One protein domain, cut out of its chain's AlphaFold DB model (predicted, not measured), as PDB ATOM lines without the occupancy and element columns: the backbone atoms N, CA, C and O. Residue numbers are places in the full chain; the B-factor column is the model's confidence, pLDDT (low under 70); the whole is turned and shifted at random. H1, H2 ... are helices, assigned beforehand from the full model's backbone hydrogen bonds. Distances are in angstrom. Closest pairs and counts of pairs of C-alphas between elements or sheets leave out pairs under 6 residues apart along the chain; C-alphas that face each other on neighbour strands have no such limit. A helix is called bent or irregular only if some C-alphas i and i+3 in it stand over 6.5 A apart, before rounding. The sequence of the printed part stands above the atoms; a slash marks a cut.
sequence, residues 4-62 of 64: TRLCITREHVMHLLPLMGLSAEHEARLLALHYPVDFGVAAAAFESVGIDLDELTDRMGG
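This is residues 4 to 62 of the 64 residues of an uncharacterized protein of Blastococcus sp. DSM 44270 (UniProt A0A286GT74). Four short helices sit round a common middle in a nearly closed ring, in chain order: H1, the longest by residues, then H2 and H3 run back and forth, and H4 crosses from H3 toward H1 at a steep angle to both. The ring is loosely joined where H4 comes near H1. Ahead of H1, residues 7 to 8 pair antiparallel with residues 37 to 38, just before H3, in a pairing too short for a named strand. The printed part has 59 residues with four named helices, in the order H1, H2, H3, H4, and no named strand; its class is all helix. It is compact, with a radius of gyration of the C-alphas of 10.2 A, and rounded, with spans of 28 by 23 by 19 A.

H1 is residues 10 to 20, 15.2 A from first to last C-alpha, and it begins with C-alpha 10 at (156.156, 149.576, 148.252). H1 is only just irregular: C-alphas 15 and 18 are 6.7 A apart. H2 is residues 24 to 31, 10.3 A long. H3 is residues 39 to 47, 12.0 A long, and its C-alpha 39 is at (150.627, 143.911, 157.483). H4 is residues 53 to 61, 12.3 A long, and it ends with C-alpha 61 at (155.801, 153.862, 164.421).

H1 touches H2, and the two form a helical hairpin, at a shallow tilt of 30 degrees, opposite ways; their closest C-alphas are those of Leu 17 and Glu 27, 6.5 A apart. H1 is close to but not clearly touching H4, with the closest C-alphas, those of Leu 16 and Arg 59, 7.7 A apart, at a steep tilt of 65 degrees. H2 and H3 form a second helical hairpin, at a shallow tilt of 12 degrees, opposite ways. H2 and H3 only just touch, with 3 pairs of C-alphas within 8 A, the closest being those of Leu 30 and Ala 45 at 6.6 A. H3 touches H4 at a steep tilt of 55 degrees, opposite ways, with the closest C-alphas, those of Ala 43 and Leu 53, 6.1 A apart. The helix packing is mostly aligned, but only just: two of three touching pairs stand at a shallow tilt. H1 and H3 are apart, as are H2 and H4. In H2, H3 and H4 every O i to N i+4 pair is within hydrogen-bond range; in H1, 5 of 7 are.

The two C-alphas farthest apart, those of Arg 5 and Ser 23, are 28.5 A apart. The printed part has no cut. The links H1 to H2 and H3 to H4 are tight, the link H2 to H3 is short, and no link is long. The mean pLDDT of the printed part is 80.5, and residues 4 to 5, 55, 57 and 59 to 62 are under 70.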
ATOM      1  N   THR A   4     146.776 145.425 162.232       57.47
ATOM      2  CA  THR A   4     146.096 144.547 161.271       57.47
ATOM      3  C   THR A   4     145.395 145.264 160.118       57.47
ATOM      4  O   THR A   4     145.066 144.610 159.135       57.47
ATOM      5  N   ARG A   5     145.173 146.584 160.193       62.50
ATOM      6  CA  ARG A   5     144.579 147.380 159.097       62.50
ATOM      7  C   ARG A   5     145.586 148.243 158.341       62.50
ATOM      8  O   ARG A   5     145.186 149.020 157.474       62.50
ATOM      9  N   LEU A   6     146.873 148.162 158.679       70.75
ATOM     10  CA  LEU A   6     147.906 148.915 157.978       70.75
ATOM     11  C   LEU A   6     148.262 148.199 156.673       70.75
ATOM     12  O   LEU A   6     148.859 147.125 156.675       70.75
ATOM     13  N   CYS A   7     147.908 148.821 155.550       78.88
ATOM     14  CA  CYS A   7     148.430 148.425 154.250       78.88
ATOM     15  C   CYS A   7     149.870 148.925 154.122       78.88
ATOM     16  O   CYS A   7     150.127 150.133 154.141       78.88
ATOM     17  N   ILE A   8     150.814 148.002 153.958       81.69
ATOM     18  CA  ILE A   8     152.202 148.337 153.664       81.69
ATOM     19  C   ILE A   8     152.318 148.608 152.165       81.69
ATOM     20  O   ILE A   8     151.947 147.787 151.323       81.69
ATOM     21  N   THR A   9     152.828 149.788 151.825       87.25
ATOM     22  CA  THR A   9     153.100 150.190 150.446       87.25
ATOM     23  C   THR A   9     154.538 149.854 150.074       87.25
ATOM     24  O   THR A   9     155.413 149.708 150.930       87.25
ATOM     25  N   ARG A  10     154.799 149.781 148.768       87.31
ATOM     26  CA  ARG A  10     156.156 149.576 148.252       87.31
ATOM     27  C   ARG A  10     157.119 150.661 148.735       87.31
ATOM     28  O   ARG A  10     158.265 150.360 149.044       87.31
ATOM     29  N   GLU A  11     156.646 151.904 148.818       84.69
ATOM     30  CA  GLU A  11     157.436 153.042 149.294       84.69
ATOM     31  C   GLU A  11     157.857 152.866 150.757       84.69
ATOM     32  O   GLU A  11     159.036 153.033 151.059       84.69
ATOM     33  N   HIS A  12     156.953 152.430 151.646       82.44
ATOM     34  CA  HIS A  12     157.310 152.128 153.038       82.44
ATOM     35  C   HIS A  12     158.432 151.095 153.127       82.44
ATOM     36  O   HIS A  12     159.403 151.301 153.853       82.44
ATOM     37  N   VAL A  13     158.346 150.017 152.344       84.06
ATOM     38  CA  VAL A  13     159.404 149.003 152.317       84.06
ATOM     39  C   VAL A  13     160.706 149.600 151.799       84.06
ATOM     40  O   VAL A  13     161.721 149.463 152.468       84.06
ATOM     41  N   MET A  14     160.689 150.345 150.692       86.25
ATOM     42  CA  MET A  14     161.895 150.994 150.155       86.25
ATOM     43  C   MET A  14     162.579 151.944 151.149       86.25
ATOM     44  O   MET A  14     163.803 152.028 151.146       86.25
ATOM     45  N   HIS A  15     161.821 152.626 152.011       85.12
ATOM     46  CA  HIS A  15     162.382 153.454 153.082       85.12
ATOM     47  C   HIS A  15     162.974 152.634 154.236       85.12
ATOM     48  O   HIS A  15     163.956 153.059 154.843       85.12
ATOM     49  N   LEU A  16     162.404 151.463 154.528       81.06
ATOM     50  CA  LEU A  16     162.851 150.590 155.611       81.06
ATOM     51  C   LEU A  16     164.077 149.749 155.226       81.06
ATOM     52  O   LEU A  16     164.963 149.570 156.057       81.06
ATOM     53  N   LEU A  17     164.153 149.232 153.991       83.88
ATOM     54  CA  LEU A  17     165.241 148.355 153.521       83.88
ATOM     55  C   LEU A  17     166.662 148.851 153.875       83.88
ATOM     56  O   LEU A  17     167.409 148.074 154.477       83.88
ATOM     57  N   PRO A  18     167.046 150.123 153.614       82.00
ATOM     58  CA  PRO A  18     168.385 150.609 153.955       82.00
ATOM     59  C   PRO A  18     168.652 150.669 155.467       82.00
ATOM     60  O   PRO A  18     169.809 150.646 155.879       82.00
ATOM     61  N   LEU A  19     167.609 150.726 156.303       81.94
ATOM     62  CA  LEU A  19     167.728 150.719 157.766       81.94
ATOM     63  C   LEU A  19     167.897 149.306 158.338       81.94
ATOM     64  O   LEU A  19     168.349 149.159 159.472       81.94
ATOM     65  N   MET A  20     167.518 148.280 157.573       77.81
ATOM     66  CA  MET A  20     167.575 146.875 157.982       77.81
ATOM     67  C   MET A  20     168.891 146.189 157.599       77.81
ATOM     68  O   MET A  20     169.157 145.087 158.069       77.81
ATOM     69  N   GLY A  21     169.726 146.814 156.759       81.31
ATOM     70  CA  GLY A  21     171.032 146.259 156.382       81.31
ATOM     71  C   GLY A  21     170.942 144.891 155.693       81.31
ATOM     72  O   GLY A  21     171.837 144.059 155.841       81.31
ATOM     73  N   LEU A  22     169.842 144.639 154.977       82.94
ATOM     74  CA  LEU A  22     169.594 143.379 154.285       82.94
ATOM     75  C   LEU A  22     170.536 143.202 153.087       82.94
ATOM     76  O   LEU A  22     171.033 144.156 152.498       82.94
ATOM     77  N   SER A  23     170.762 141.947 152.699       86.69
ATOM     78  CA  SER A  23     171.433 141.639 151.432       86.69
ATOM     79  C   SER A  23     170.507 141.919 150.248       86.69
ATOM     80  O   SER A  23     169.303 141.680 150.344       86.69
ATOM     81  N   ALA A  24     171.076 142.295 149.098       85.75
ATOM     82  CA  ALA A  24     170.325 142.617 147.878       85.75
ATOM     83  C   ALA A  24     169.315 141.530 147.453       85.75
ATOM     84  O   ALA A  24     168.259 141.833 146.901       85.75
ATOM     85  N   GLU A  25     169.605 140.254 147.734       88.31
ATOM     86  CA  GLU A  25     168.682 139.147 147.456       88.31
ATOM     87  C   GLU A  25     167.426 139.187 148.348       88.31
ATOM     88  O   GLU A  25     166.314 138.963 147.870       88.31
ATOM     89  N   HIS A  26     167.579 139.513 149.633       88.56
ATOM     90  CA  HIS A  26     166.463 139.653 150.571       88.56
ATOM     91  C   HIS A  26     165.640 140.907 150.273       88.56
ATOM     92  O   HIS A  26     164.411 140.850 150.280       88.56
ATOM     93  N   GLU A  27     166.299 142.012 149.921       88.81
ATOM     94  CA  GLU A  27     165.630 143.236 149.473       88.81
ATOM     95  C   GLU A  27     164.776 142.981 148.224       88.81
ATOM     96  O   GLU A  27     163.605 143.355 148.179       88.81
ATOM     97  N   ALA A  28     165.324 142.280 147.226       88.75
ATOM     98  CA  ALA A  28     164.599 141.938 146.007       88.75
ATOM     99  C   ALA A  28     163.371 141.055 146.283       88.75
ATOM    100  O   ALA A  28     162.321 141.269 145.677       88.75
ATOM    101  N   ARG A  29     163.472 140.099 147.218       86.94
ATOM    102  CA  ARG A  29     162.337 139.254 147.630       86.94
ATOM    103  C   ARG A  29     161.222 140.067 148.278       86.94
ATOM    104  O   ARG A  29     160.060 139.867 147.937       86.94
ATOM    105  N   LEU A  30     161.564 141.009 149.154       87.06
ATOM    106  CA  LEU A  30     160.587 141.911 149.765       87.06
ATOM    107  C   LEU A  30     159.958 142.835 148.715       87.06
ATOM    108  O   LEU A  30     158.742 143.005 148.681       87.06
ATOM    109  N   LEU A  31     160.744 143.390 147.791       87.50
ATOM    110  CA  LEU A  31     160.236 144.260 146.723       87.50
ATOM    111  C   LEU A  31     159.387 143.529 145.673       87.50
ATOM    112  O   LEU A  31     158.626 144.186 144.960       87.50
ATOM    113  N   ALA A  32     159.499 142.204 145.578       89.94
ATOM    114  CA  ALA A  32     158.712 141.373 144.670       89.94
ATOM    115  C   ALA A  32     157.281 141.090 145.168       89.94
ATOM    116  O   ALA A  32     156.482 140.519 144.425       89.94
ATOM    117  N   LEU A  33     156.937 141.485 146.399       87.50
ATOM    118  CA  LEU A  33     155.574 141.363 146.915       87.50
ATOM    119  C   LEU A  33     154.579 142.203 146.092       87.50
ATOM    120  O   LEU A  33     154.907 143.252 145.534       87.50
ATOM    121  N   HIS A  34     153.328 141.746 146.033       87.31
ATOM    122  CA  HIS A  34     152.253 142.437 145.322       87.31
ATOM    123  C   HIS A  34     151.680 143.582 146.165       87.31
ATOM    124  O   HIS A  34     150.666 143.427 146.834       87.31
ATOM    125  N   TYR A  35     152.344 144.737 146.133       82.81
ATOM    126  CA  TYR A  35     151.913 145.924 146.873       82.81
ATOM    127  C   TYR A  35     150.628 146.564 146.312       82.81
ATOM    128  O   TYR A  35     150.453 146.596 145.090       82.81
ATOM    129  N   PRO A  36     149.788 147.182 147.168       87.25
ATOM    130  CA  PRO A  36     149.890 147.210 148.632       87.25
ATOM    131  C   PRO A  36     149.570 145.843 149.252       87.25
ATOM    132  O   PRO A  36     148.652 145.164 148.803       87.25
ATOM    133  N   VAL A  37     150.321 145.458 150.286       86.25
ATOM    134  CA  VAL A  37     150.113 144.196 151.018       86.25
ATOM    135  C   VAL A  37     149.619 144.469 152.430       86.25
ATOM    136  O   VAL A  37     149.998 145.463 153.051       86.25
ATOM    137  N   ASP A  38     148.800 143.567 152.960       84.88
ATOM    138  CA  ASP A  38     148.419 143.583 154.368       84.88
ATOM    139  C   ASP A  38     149.637 143.404 155.281       84.88
ATOM    140  O   ASP A  38     150.581 142.673 154.956       84.88
ATOM    141  N   PHE A  39     149.581 144.017 156.466       80.75
ATOM    142  CA  PHE A  39     150.627 143.911 157.483       80.75
ATOM    143  C   PHE A  39     151.020 142.461 157.780       80.75
ATOM    144  O   PHE A  39     152.204 142.167 157.848       80.75
ATOM    145  N   GLY A  40     150.060 141.535 157.879       82.19
ATOM    146  CA  GLY A  40     150.356 140.120 158.134       82.19
ATOM    147  C   GLY A  40     151.148 139.436 157.010       82.19
ATOM    148  O   GLY A  40     151.985 138.579 157.277       82.19
ATOM    149  N   VAL A  41     150.926 139.836 155.753       85.19
ATOM    150  CA  VAL A  41     151.667 139.303 154.597       85.19
ATOM    151  C   VAL A  41     153.074 139.890 154.552       85.19
ATOM    152  O   VAL A  41     154.036 139.161 154.317       85.19
ATOM    153  N   ALA A  42     153.203 141.193 154.814       84.44
ATOM    154  CA  ALA A  42     154.505 141.833 154.951       84.44
ATOM    155  C   ALA A  42     155.302 141.207 156.104       84.44
ATOM    156  O   ALA A  42     156.428 140.778 155.886       84.44
ATOM    157  N   ALA A  43     154.700 141.093 157.290       83.75
ATOM    158  CA  ALA A  43     155.273 140.494 158.492       83.75
ATOM    159  C   ALA A  43     155.903 139.128 158.210       83.75
ATOM    160  O   ALA A  43     157.098 138.950 158.421       83.75
ATOM    161  N   ALA A  44     155.137 138.210 157.616       86.81
ATOM    162  CA  ALA A  44     155.632 136.882 157.274       86.81
ATOM    163  C   ALA A  44     156.812 136.920 156.282       86.81
ATOM    164  O   ALA A  44     157.735 136.109 156.369       86.81
ATOM    165  N   ALA A  45     156.809 137.865 155.335       87.62
ATOM    166  CA  ALA A  45     157.909 138.040 154.391       87.62
ATOM    167  C   ALA A  45     159.172 138.620 155.057       87.62
ATOM    168  O   ALA A  45     160.279 138.200 154.718       87.62
ATOM    169  N   PHE A  46     159.012 139.541 156.012       86.25
ATOM    170  CA  PHE A  46     160.098 140.096 156.824       86.25
ATOM    171  C   PHE A  46     160.697 139.041 157.767       86.25
ATOM    172  O   PHE A  46     161.915 138.855 157.774       86.25
ATOM    173  N   GLU A  47     159.866 138.259 158.456       86.75
ATOM    174  CA  GLU A  47     160.323 137.141 159.294       86.75
ATOM    175  C   GLU A  47     161.100 136.103 158.475       86.75
ATOM    176  O   GLU A  47     162.148 135.614 158.900       86.75
ATOM    177  N   SER A  48     160.660 135.817 157.243       86.00
ATOM    178  CA  SER A  48     161.346 134.876 156.351       86.00
ATOM    179  C   SER A  48     162.750 135.326 155.922       86.00
ATOM    180  O   SER A  48     163.519 134.487 155.446       86.00
ATOM    181  N   VAL A  49     163.091 136.613 156.047       83.44
ATOM    182  CA  VAL A  49     164.446 137.137 155.792       83.44
ATOM    183  C   VAL A  49     165.218 137.431 157.084       83.44
ATOM    184  O   VAL A  49     166.327 137.960 157.019       83.44
ATOM    185  N   GLY A  50     164.665 137.043 158.240       82.06
ATOM    186  CA  GLY A  50     165.288 137.181 159.557       82.06
ATOM    187  C   GLY A  50     165.041 138.523 160.246       82.06
ATOM    188  O   GLY A  50     165.778 138.853 161.171       82.06
ATOM    189  N   ILE A  51     164.049 139.301 159.802       81.31
ATOM    190  CA  ILE A  51     163.642 140.548 160.456       81.31
ATOM    191  C   ILE A  51     162.481 140.254 161.398       81.31
ATOM    192  O   ILE A  51     161.430 139.785 160.963       81.31
ATOM    193  N   ASP A  52     162.679 140.549 162.679       76.38
ATOM    194  CA  ASP A  52     161.655 140.343 163.695       76.38
ATOM    195  C   ASP A  52     160.539 141.391 163.580       76.38
ATOM    196  O   ASP A  52     160.771 142.564 163.259       76.38
ATOM    197  N   LEU A  53     159.309 140.960 163.846       70.69
ATOM    198  CA  LEU A  53     158.125 141.799 163.730       70.69
ATOM    199  C   LEU A  53     158.142 142.958 164.733       70.69
ATOM    200  O   LEU A  53     157.608 144.031 164.439       70.69
ATOM    201  N   ASP A  54     158.778 142.761 165.888       70.00
ATOM    202  CA  ASP A  54     158.967 143.800 166.902       70.00
ATOM    203  C   ASP A  54     159.869 144.927 166.361       70.00
ATOM    204  O   ASP A  54     159.532 146.105 166.455       70.00
ATOM    205  N   GLU A  55     160.943 144.564 165.645       69.88
ATOM    206  CA  GLU A  55     161.878 145.504 165.004       69.88
ATOM    207  C   GLU A  55     161.247 146.248 163.816       69.88
ATOM    208  O   GLU A  55     161.589 147.401 163.527       69.88
ATOM    209  N   LEU A  56     160.322 145.594 163.106       71.69
ATOM    210  CA  LEU A  56     159.531 146.210 162.042       71.69
ATOM    211  C   LEU A  56     158.500 147.192 162.617       71.69
ATOM    212  O   LEU A  56     158.317 148.282 162.076       71.69
ATOM    213  N   THR A  57     157.835 146.816 163.710       69.69
ATOM    214  CA  THR A  57     156.799 147.625 164.369       69.69
ATOM    215  C   THR A  57     157.400 148.865 165.030       69.69
ATOM    216  O   THR A  57     156.855 149.959 164.866       69.69
ATOM    217  N   ASP A  58     158.554 148.725 165.686       71.75
ATOM    218  CA  ASP A  58     159.336 149.833 166.246       71.75
ATOM    219  C   ASP A  58     159.670 150.872 165.163       71.75
ATOM    220  O   ASP A  58     159.319 152.050 165.287       71.75
ATOM    221  N   ARG A  59     160.191 150.420 164.012       66.94
ATOM    222  CA  ARG A  59     160.536 151.297 162.879       66.94
ATOM    223  C   ARG A  59     159.340 151.874 162.119       66.94
ATOM    224  O   ARG A  59     159.478 152.929 161.504       66.94
ATOM    225  N   MET A  60     158.187 151.207 162.130       67.50
ATOM    226  CA  MET A  60     156.961 151.676 161.466       67.50
ATOM    227  C   MET A  60     156.186 152.718 162.286       67.50
ATOM    228  O   MET A  60     155.333 153.411 161.729       67.50
ATOM    229  N   GLY A  61     156.464 152.859 163.584       61.44
ATOM    230  CA  GLY A  61     155.801 153.862 164.421       61.44
ATOM    231  C   GLY A  61     155.664 153.491 165.894       61.44
ATOM    232  O   GLY A  61     154.672 153.877 166.515       61.44
ATOM    233  N   GLY A  62     156.618 152.758 166.466       45.88
ATOM    234  CA  GLY A  62     156.632 152.455 167.893       45.88
ATOM    235  C   GLY A  62     157.107 153.649 168.720       45.88
ATOM    236  O   GLY A  62     158.273 153.746 169.076       45.88
TER     237      GLY A  62